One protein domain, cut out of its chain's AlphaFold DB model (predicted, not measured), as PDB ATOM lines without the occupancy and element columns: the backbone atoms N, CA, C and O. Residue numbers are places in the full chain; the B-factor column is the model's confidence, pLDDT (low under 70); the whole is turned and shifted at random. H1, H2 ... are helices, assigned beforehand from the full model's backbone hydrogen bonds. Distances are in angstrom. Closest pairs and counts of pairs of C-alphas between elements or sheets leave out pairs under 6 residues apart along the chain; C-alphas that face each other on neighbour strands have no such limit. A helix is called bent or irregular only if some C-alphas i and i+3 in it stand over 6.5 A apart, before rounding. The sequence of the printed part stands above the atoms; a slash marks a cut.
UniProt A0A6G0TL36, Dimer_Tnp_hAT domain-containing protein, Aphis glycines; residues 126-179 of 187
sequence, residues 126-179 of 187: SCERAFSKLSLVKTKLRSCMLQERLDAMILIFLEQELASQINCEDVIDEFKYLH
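Overview. This is residues 126 to 179 of the 187 residues of the protein "Dimer_Tnp_hAT domain-containing protein" of Aphis glycines (UniProt A0A6G0TL36). Four helices make an open, flat zigzag without a core: H1 and H2 form a U, H3 turns a corner, H4 folds back. The printed part has 54 residues, named helices H1 to H4, no named strand: all helix. It is loose, radius of gyration of the C-alphas 14.3 A, spans 41 by 24 by 12 A.

Arrangement. H1, residues 126 to 144, and H2, residues 147 to 158, run opposite ways at a shallow tilt of 22 degrees, close but not clearly touching; the closest C-alphas, Arg 142 and Leu 150, are 7.1 A apart. H3, residues 160 to 165, is about perpendicular to H2 at 79 degrees, close but not clearly touching; the closest C-alphas, Ile 156 and Ala 163, are 6.1 A apart. H4, residues 168 to 178, is apart from H1, H2 and H3. Every O i to N i+4 pair is within hydrogen-bond range in H2 and H4, 12 of 15 in H1, 1 of 2 in H3.

Along the chain. H1, 25.6 A long, begins at C-alpha 126 (-85.385, 43.044, 10.828), has a kink of 26 degrees near residue 137 and is irregular, only just: C-alphas 138 and 141 are 6.6 A apart. H4 ends at C-alpha 178 (-81.397, 3.094, 7.765).

Size, cuts and confidence. The farthest C-alphas, Glu 128 and Tyr 177, are 42.8 A apart. The printed part has no cut, and its links are tight. Residues 126 to 127 and 140 to 141 have pLDDT under 70.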
ATOM      1  N   SER A 126     -85.698  44.330  10.206       64.25
ATOM      2  CA  SER A 126     -85.385  43.044  10.828       64.25
ATOM      3  C   SER A 126     -86.558  42.462  11.623       64.25
ATOM      4  O   SER A 126     -86.853  41.278  11.461       64.25
ATOM      5  N   CYS A 127     -87.255  43.266  12.433       66.75
ATOM      6  CA  CYS A 127     -88.441  42.827  13.176       66.75
ATOM      7  C   CYS A 127     -89.590  42.490  12.223       66.75
ATOM      8  O   CYS A 127     -90.147  41.400  12.312       66.75
ATOM      9  N   GLU A 128     -89.889  43.360  11.256       70.12
ATOM     10  CA  GLU A 128     -90.924  43.106  10.241       70.12
ATOM     11  C   GLU A 128     -90.622  41.845   9.421       70.12
ATOM     12  O   GLU A 128     -91.498  41.012   9.184       70.12
ATOM     13  N   ARG A 129     -89.351  41.642   9.048       74.31
ATOM     14  CA  ARG A 129     -88.893  40.424   8.371       74.31
ATOM     15  C   ARG A 129     -89.054  39.185   9.253       74.31
ATOM     16  O   ARG A 129     -89.409  38.131   8.728       74.31
ATOM     17  N   ALA A 130     -88.806  39.284  10.559       75.19
ATOM     18  CA  ALA A 130     -89.022  38.185  11.499       75.19
ATOM     19  C   ALA A 130     -90.515  37.844  11.640       75.19
ATOM     20  O   ALA A 130     -90.878  36.676  11.520       75.19
ATOM     21  N   PHE A 131     -91.386  38.849  11.779       73.00
ATOM     22  CA  PHE A 131     -92.841  38.664  11.780       73.00
ATOM     23  C   PHE A 131     -93.355  38.036  10.493       73.00
ATOM     24  O   PHE A 131     -94.137  37.092  10.540       73.00
ATOM     25  N   SER A 132     -92.885  38.518   9.342       78.56
ATOM     26  CA  SER A 132     -93.268  37.975   8.040       78.56
ATOM     27  C   SER A 132     -92.882  36.497   7.917       78.56
ATOM     28  O   SER A 132     -93.696  35.673   7.498       78.56
ATOM     29  N   LYS A 133     -91.673  36.127   8.365       79.56
ATOM     30  CA  LYS A 133     -91.224  34.728   8.391       79.56
ATOM     31  C   LYS A 133     -92.043  33.867   9.356       79.56
ATOM     32  O   LYS A 133     -92.437  32.767   8.979       79.56
ATOM     33  N   LEU A 134     -92.330  34.347  10.565       77.69
ATOM     34  CA  LEU A 134     -93.136  33.607  11.544       77.69
ATOM     35  C   LEU A 134     -94.591  33.448  11.091       77.69
ATOM     36  O   LEU A 134     -95.143  32.359  11.198       77.69
ATOM     37  N   SER A 135     -95.189  34.488  10.507       78.25
ATOM     38  CA  SER A 135     -96.527  34.435   9.908       78.25
ATOM     39  C   SER A 135     -96.597  33.408   8.772       78.25
ATOM     40  O   SER A 135     -97.545  32.620   8.691       78.25
ATOM     41  N   LEU A 136     -95.553  33.338   7.935       80.56
ATOM     42  CA  LEU A 136     -95.426  32.328   6.883       80.56
ATOM     43  C   LEU A 136     -95.375  30.906   7.459       80.56
ATOM     44  O   LEU A 136     -96.039  30.009   6.936       80.56
ATOM     45  N   VAL A 137     -94.610  30.699   8.535       78.12
ATOM     46  CA  VAL A 137     -94.502  29.399   9.213       78.12
ATOM     47  C   VAL A 137     -95.843  29.003   9.838       78.12
ATOM     48  O   VAL A 137     -96.348  27.916   9.557       78.12
ATOM     49  N   LYS A 138     -96.461  29.915  10.597       73.69
ATOM     50  CA  LYS A 138     -97.738  29.713  11.294       73.69
ATOM     51  C   LYS A 138     -98.904  29.431  10.344       73.69
ATOM     52  O   LYS A 138     -99.741  28.591  10.647       73.69
ATOM     53  N   THR A 139     -98.949  30.094   9.188       72.88
ATOM     54  CA  THR A 139    -100.130  30.060   8.306       72.88
ATOM     55  C   THR A 139     -99.939  29.154   7.089       72.88
ATOM     56  O   THR A 139    -100.804  28.339   6.769       72.88
ATOM     57  N   LYS A 140     -98.802  29.269   6.389       65.25
ATOM     58  CA  LYS A 140     -98.581  28.606   5.091       65.25
ATOM     59  C   LYS A 140     -97.885  27.257   5.231       65.25
ATOM     60  O   LYS A 140     -98.322  26.282   4.635       65.25
ATOM     61  N   LEU A 141     -96.807  27.175   6.014       69.69
ATOM     62  CA  LEU A 141     -96.113  25.894   6.208       69.69
ATOM     63  C   LEU A 141     -96.979  24.910   6.998       69.69
ATOM     64  O   LEU A 141     -97.048  23.742   6.630       69.69
ATOM     65  N   ARG A 142     -97.719  25.401   7.995       71.62
ATOM     66  CA  ARG A 142     -98.664  24.608   8.787       71.62
ATOM     67  C   ARG A 142     -99.817  24.003   7.975       71.62
ATOM     68  O   ARG A 142    -100.269  22.910   8.285       71.62
ATOM     69  N   SER A 143    -100.276  24.684   6.923       70.56
ATOM     70  CA  SER A 143    -101.352  24.193   6.045       70.56
ATOM     71  C   SER A 143    -100.859  23.325   4.881       70.56
ATOM     72  O   SER A 143    -101.655  22.610   4.278       70.56
ATOM     73  N   CYS A 144     -99.561  23.360   4.555       72.19
ATOM     74  CA  CYS A 144     -98.981  22.629   3.421       72.19
ATOM     75  C   CYS A 144     -98.033  21.477   3.812       72.19
ATOM     76  O   CYS A 144     -97.552  20.778   2.919       72.19
ATOM     77  N   MET A 145     -97.715  21.275   5.096       75.50
ATOM     78  CA  MET A 145     -96.782  20.235   5.561       75.50
ATOM     79  C   MET A 145     -97.350  19.434   6.737       75.50
ATOM     80  O   MET A 145     -98.126  19.948   7.534       75.50
ATOM     81  N   LEU A 146     -96.930  18.169   6.856       79.06
ATOM     82  CA  LEU A 146     -97.225  17.331   8.022       79.06
ATOM     83  C   LEU A 146     -96.579  17.926   9.282       79.06
ATOM     84  O   LEU A 146     -95.451  18.420   9.215       79.06
ATOM     85  N   GLN A 147     -97.267  17.816  10.422       73.62
ATOM     86  CA  GLN A 147     -96.817  18.365  11.706       73.62
ATOM     87  C   GLN A 147     -95.409  17.873  12.084       73.62
ATOM     88  O   GLN A 147     -94.545  18.685  12.392       73.62
ATOM     89  N   GLU A 148     -95.130  16.575  11.921       76.56
ATOM     90  CA  GLU A 148     -93.805  15.988  12.187       76.56
ATOM     91  C   GLU A 148     -92.681  16.653  11.376       76.56
ATOM     92  O   GLU A 148     -91.584  16.894  11.878       76.56
ATOM     93  N   ARG A 149     -92.957  17.000  10.111       80.44
ATOM     94  CA  ARG A 149     -91.989  17.671   9.236       80.44
ATOM     95  C   ARG A 149     -91.776  19.129   9.644       80.44
ATOM     96  O   ARG A 149     -90.660  19.635   9.525       80.44
ATOM     97  N   LEU A 150     -92.836  19.804  10.084       79.56
ATOM     98  CA  LEU A 150     -92.763  21.177  10.573       79.56
ATOM     99  C   LEU A 150     -91.942  21.248  11.868       79.56
ATOM    100  O   LEU A 150     -91.025  22.063  11.955       79.56
ATOM    101  N   ASP A 151     -92.208  20.349  12.815       78.19
ATOM    102  CA  ASP A 151     -91.502  20.274  14.096       78.19
ATOM    103  C   ASP A 151     -90.009  19.983  13.899       78.19
ATOM    104  O   ASP A 151     -89.164  20.661  14.486       78.19
ATOM    105  N   ALA A 152     -89.665  19.058  12.994       80.31
ATOM    106  CA  ALA A 152     -88.276  18.779  12.637       80.31
ATOM    107  C   ALA A 152     -87.559  20.005  12.035       80.31
ATOM    108  O   ALA A 152     -86.404  20.269  12.369       80.31
ATOM    109  N   MET A 153     -88.227  20.792  11.180       80.00
ATOM    110  CA  MET A 153     -87.632  22.019  10.629       80.00
ATOM    111  C   MET A 153     -87.420  23.102  11.687       80.00
ATOM    112  O   MET A 153     -86.383  23.764  11.672       80.00
ATOM    113  N   ILE A 154     -88.382  23.302  12.593       79.69
ATOM    114  CA  ILE A 154     -88.248  24.292  13.671       79.69
ATOM    115  C   ILE A 154     -87.103  23.893  14.601       79.69
ATOM    116  O   ILE A 154     -86.314  24.750  14.986       79.69
ATOM    117  N   LEU A 155     -86.968  22.601  14.907       82.00
ATOM    118  CA  LEU A 155     -85.867  22.087  15.716       82.00
ATOM    119  C   LEU A 155     -84.503  22.399  15.082       82.00
ATOM    120  O   LEU A 155     -83.630  22.937  15.755       82.00
ATOM    121  N   ILE A 156     -84.342  22.139  13.781       82.81
ATOM    122  CA  ILE A 156     -83.112  22.472  13.041       82.81
ATOM    123  C   ILE A 156     -82.849  23.987  13.048       82.81
ATOM    124  O   ILE A 156     -81.699  24.413  13.112       82.81
ATOM    125  N   PHE A 157     -83.901  24.808  12.981       81.69
ATOM    126  CA  PHE A 157     -83.774  26.264  13.022       81.69
ATOM    127  C   PHE A 157     -83.374  26.795  14.406       81.69
ATOM    128  O   PHE A 157     -82.582  27.728  14.489       81.69
ATOM    129  N   LEU A 158     -83.909  26.223  15.488       79.56
ATOM    130  CA  LEU A 158     -83.536  26.592  16.857       79.56
ATOM    131  C   LEU A 158     -82.099  26.180  17.168       79.56
ATOM    132  O   LEU A 158     -81.332  26.967  17.711       79.56
ATOM    133  N   GLU A 159     -81.723  24.977  16.749       84.19
ATOM    134  CA  GLU A 159     -80.390  24.418  16.947       84.19
ATOM    135  C   GLU A 159     -79.473  24.712  15.754       84.19
ATOM    136  O   GLU A 159     -78.652  23.880  15.374       84.19
ATOM    137  N   GLN A 160     -79.603  25.891  15.130       83.44
ATOM    138  CA  GLN A 160     -78.892  26.218  13.889       83.44
ATOM    139  C   GLN A 160     -77.365  26.141  14.039       83.44
ATOM    140  O   GLN A 160     -76.676  25.732  13.105       83.44
ATOM    141  N   GLU A 161     -76.830  26.499  15.209       85.12
ATOM    142  CA  GLU A 161     -75.400  26.378  15.503       85.12
ATOM    143  C   GLU A 161     -74.952  24.913  15.517       85.12
ATOM    144  O   GLU A 161     -73.977  24.571  14.847       85.12
ATOM    145  N   LEU A 162     -75.690  24.029  16.196       84.31
ATOM    146  CA  LEU A 162     -75.409  22.592  16.192       84.31
ATOM    147  C   LEU A 162     -75.614  21.997  14.798       84.31
ATOM    148  O   LEU A 162     -74.756  21.267  14.314       84.31
ATOM    149  N   ALA A 163     -76.702  22.357  14.117       83.81
ATOM    150  CA  ALA A 163     -77.010  21.901  12.768       83.81
ATOM    151  C   ALA A 163     -75.924  22.303  11.760       83.81
ATOM    152  O   ALA A 163     -75.604  21.524  10.869       83.81
ATOM    153  N   SER A 164     -75.309  23.479  11.923       85.00
ATOM    154  CA  SER A 164     -74.195  23.923  11.077       85.00
ATOM    155  C   SER A 164     -72.913  23.101  11.256       85.00
ATOM    156  O   SER A 164     -72.061  23.103  10.372       85.00
ATOM    157  N   GLN A 165     -72.780  22.393  12.382       87.69
ATOM    158  CA  GLN A 165     -71.652  21.506  12.679       87.69
ATOM    159  C   GLN A 165     -71.896  20.064  12.212       87.69
ATOM    160  O   GLN A 165     -70.972  19.252  12.230       87.69
ATOM    161  N   ILE A 166     -73.124  19.731  11.799       85.88
ATOM    162  CA  ILE A 166     -73.465  18.409  11.274       85.88
ATOM    163  C   ILE A 166     -72.932  18.287   9.845       85.88
ATOM    164  O   ILE A 166     -73.226  19.110   8.977       85.88
ATOM    165  N   ASN A 167     -72.173  17.224   9.583       88.06
ATOM    166  CA  ASN A 167     -71.718  16.900   8.241       88.06
ATOM    167  C   ASN A 167     -72.850  16.244   7.435       88.06
ATOM    168  O   ASN A 167     -73.337  15.166   7.782       88.06
ATOM    169  N   CYS A 168     -73.248  16.878   6.332       84.50
ATOM    170  CA  CYS A 168     -74.282  16.357   5.441       84.50
ATOM    171  C   CYS A 168     -73.934  14.983   4.847       84.50
ATOM    172  O   CYS A 168     -74.847  14.197   4.602       84.50
ATOM    173  N   GLU A 169     -72.653  14.679   4.609       86.44
ATOM    174  CA  GLU A 169     -72.242  13.377   4.066       86.44
ATOM    175  C   GLU A 169     -72.541  12.245   5.054       86.44
ATOM    176  O   GLU A 169     -73.127  11.233   4.666       86.44
ATOM    177  N   ASP A 170     -72.259  12.471   6.341       87.19
ATOM    178  CA  ASP A 170     -72.548  11.508   7.406       87.19
ATOM    179  C   ASP A 170     -74.061  11.256   7.525       87.19
ATOM    180  O   ASP A 170     -74.496  10.112   7.644       87.19
ATOM    181  N   VAL A 171     -74.880  12.310   7.404       85.44
ATOM    182  CA  VAL A 171     -76.351  12.193   7.412       85.44
ATOM    183  C   VAL A 171     -76.858  11.386   6.216       85.44
ATOM    184  O   VAL A 171     -77.762  10.564   6.363       85.44
ATOM    185  N   ILE A 172     -76.293  11.605   5.025       85.00
ATOM    186  CA  ILE A 172     -76.672  10.872   3.809       85.00
ATOM    187  C   ILE A 172     -76.313   9.391   3.944       85.00
ATOM    188  O   ILE A 172     -77.117   8.532   3.577       85.00
ATOM    189  N   ASP A 173     -75.127   9.079   4.455       87.38
ATOM    190  CA  ASP A 173     -74.683   7.698   4.616       87.38
ATOM    191  C   ASP A 173     -75.457   6.967   5.716       87.38
ATOM    192  O   ASP A 173     -75.831   5.804   5.538       87.38
ATOM    193  N   GLU A 174     -75.807   7.657   6.799       86.19
ATOM    194  CA  GLU A 174     -76.691   7.119   7.831       86.19
ATOM    195  C   GLU A 174     -78.115   6.895   7.299       86.19
ATOM    196  O   GLU A 174     -78.698   5.831   7.522       86.19
ATOM    197  N   PHE A 175     -78.653   7.818   6.496       83.00
ATOM    198  CA  PHE A 175     -79.950   7.635   5.837       83.00
ATOM    199  C   PHE A 175     -79.948   6.425   4.888       83.00
ATOM    200  O   PHE A 175     -80.892   5.634   4.904       83.00
ATOM    201  N   LYS A 176     -78.879   6.234   4.097       83.62
ATOM    202  CA  LYS A 176     -78.713   5.048   3.231       83.62
ATOM    203  C   LYS A 176     -78.682   3.748   4.035       83.62
ATOM    204  O   LYS A 176     -79.225   2.746   3.578       83.62
ATOM    205  N   TYR A 177     -78.035   3.752   5.202       83.56
ATOM    206  CA  TYR A 177     -77.965   2.581   6.075       83.56
ATOM    207  C   TYR A 177     -79.326   2.246   6.705       83.56
ATOM    208  O   TYR A 177     -79.693   1.074   6.781       83.56
ATOM    209  N   LEU A 178     -80.084   3.260   7.131       80.69
ATOM    210  CA  LEU A 178     -81.397   3.094   7.765       80.69
ATOM    211  C   LEU A 178     -82.511   2.740   6.769       80.69
ATOM    212  O   LEU A 178     -83.454   2.036   7.132       80.69
ATOM    213  N   HIS A 179     -82.394   3.187   5.517       73.88
ATOM    214  CA  HIS A 179     -83.335   2.887   4.437       73.88
ATOM    215  C   HIS A 179     -82.630   2.216   3.249       73.88
ATOM    216  O   HIS A 179     -82.438   2.844   2.201       73.88
TER     217      HIS A 179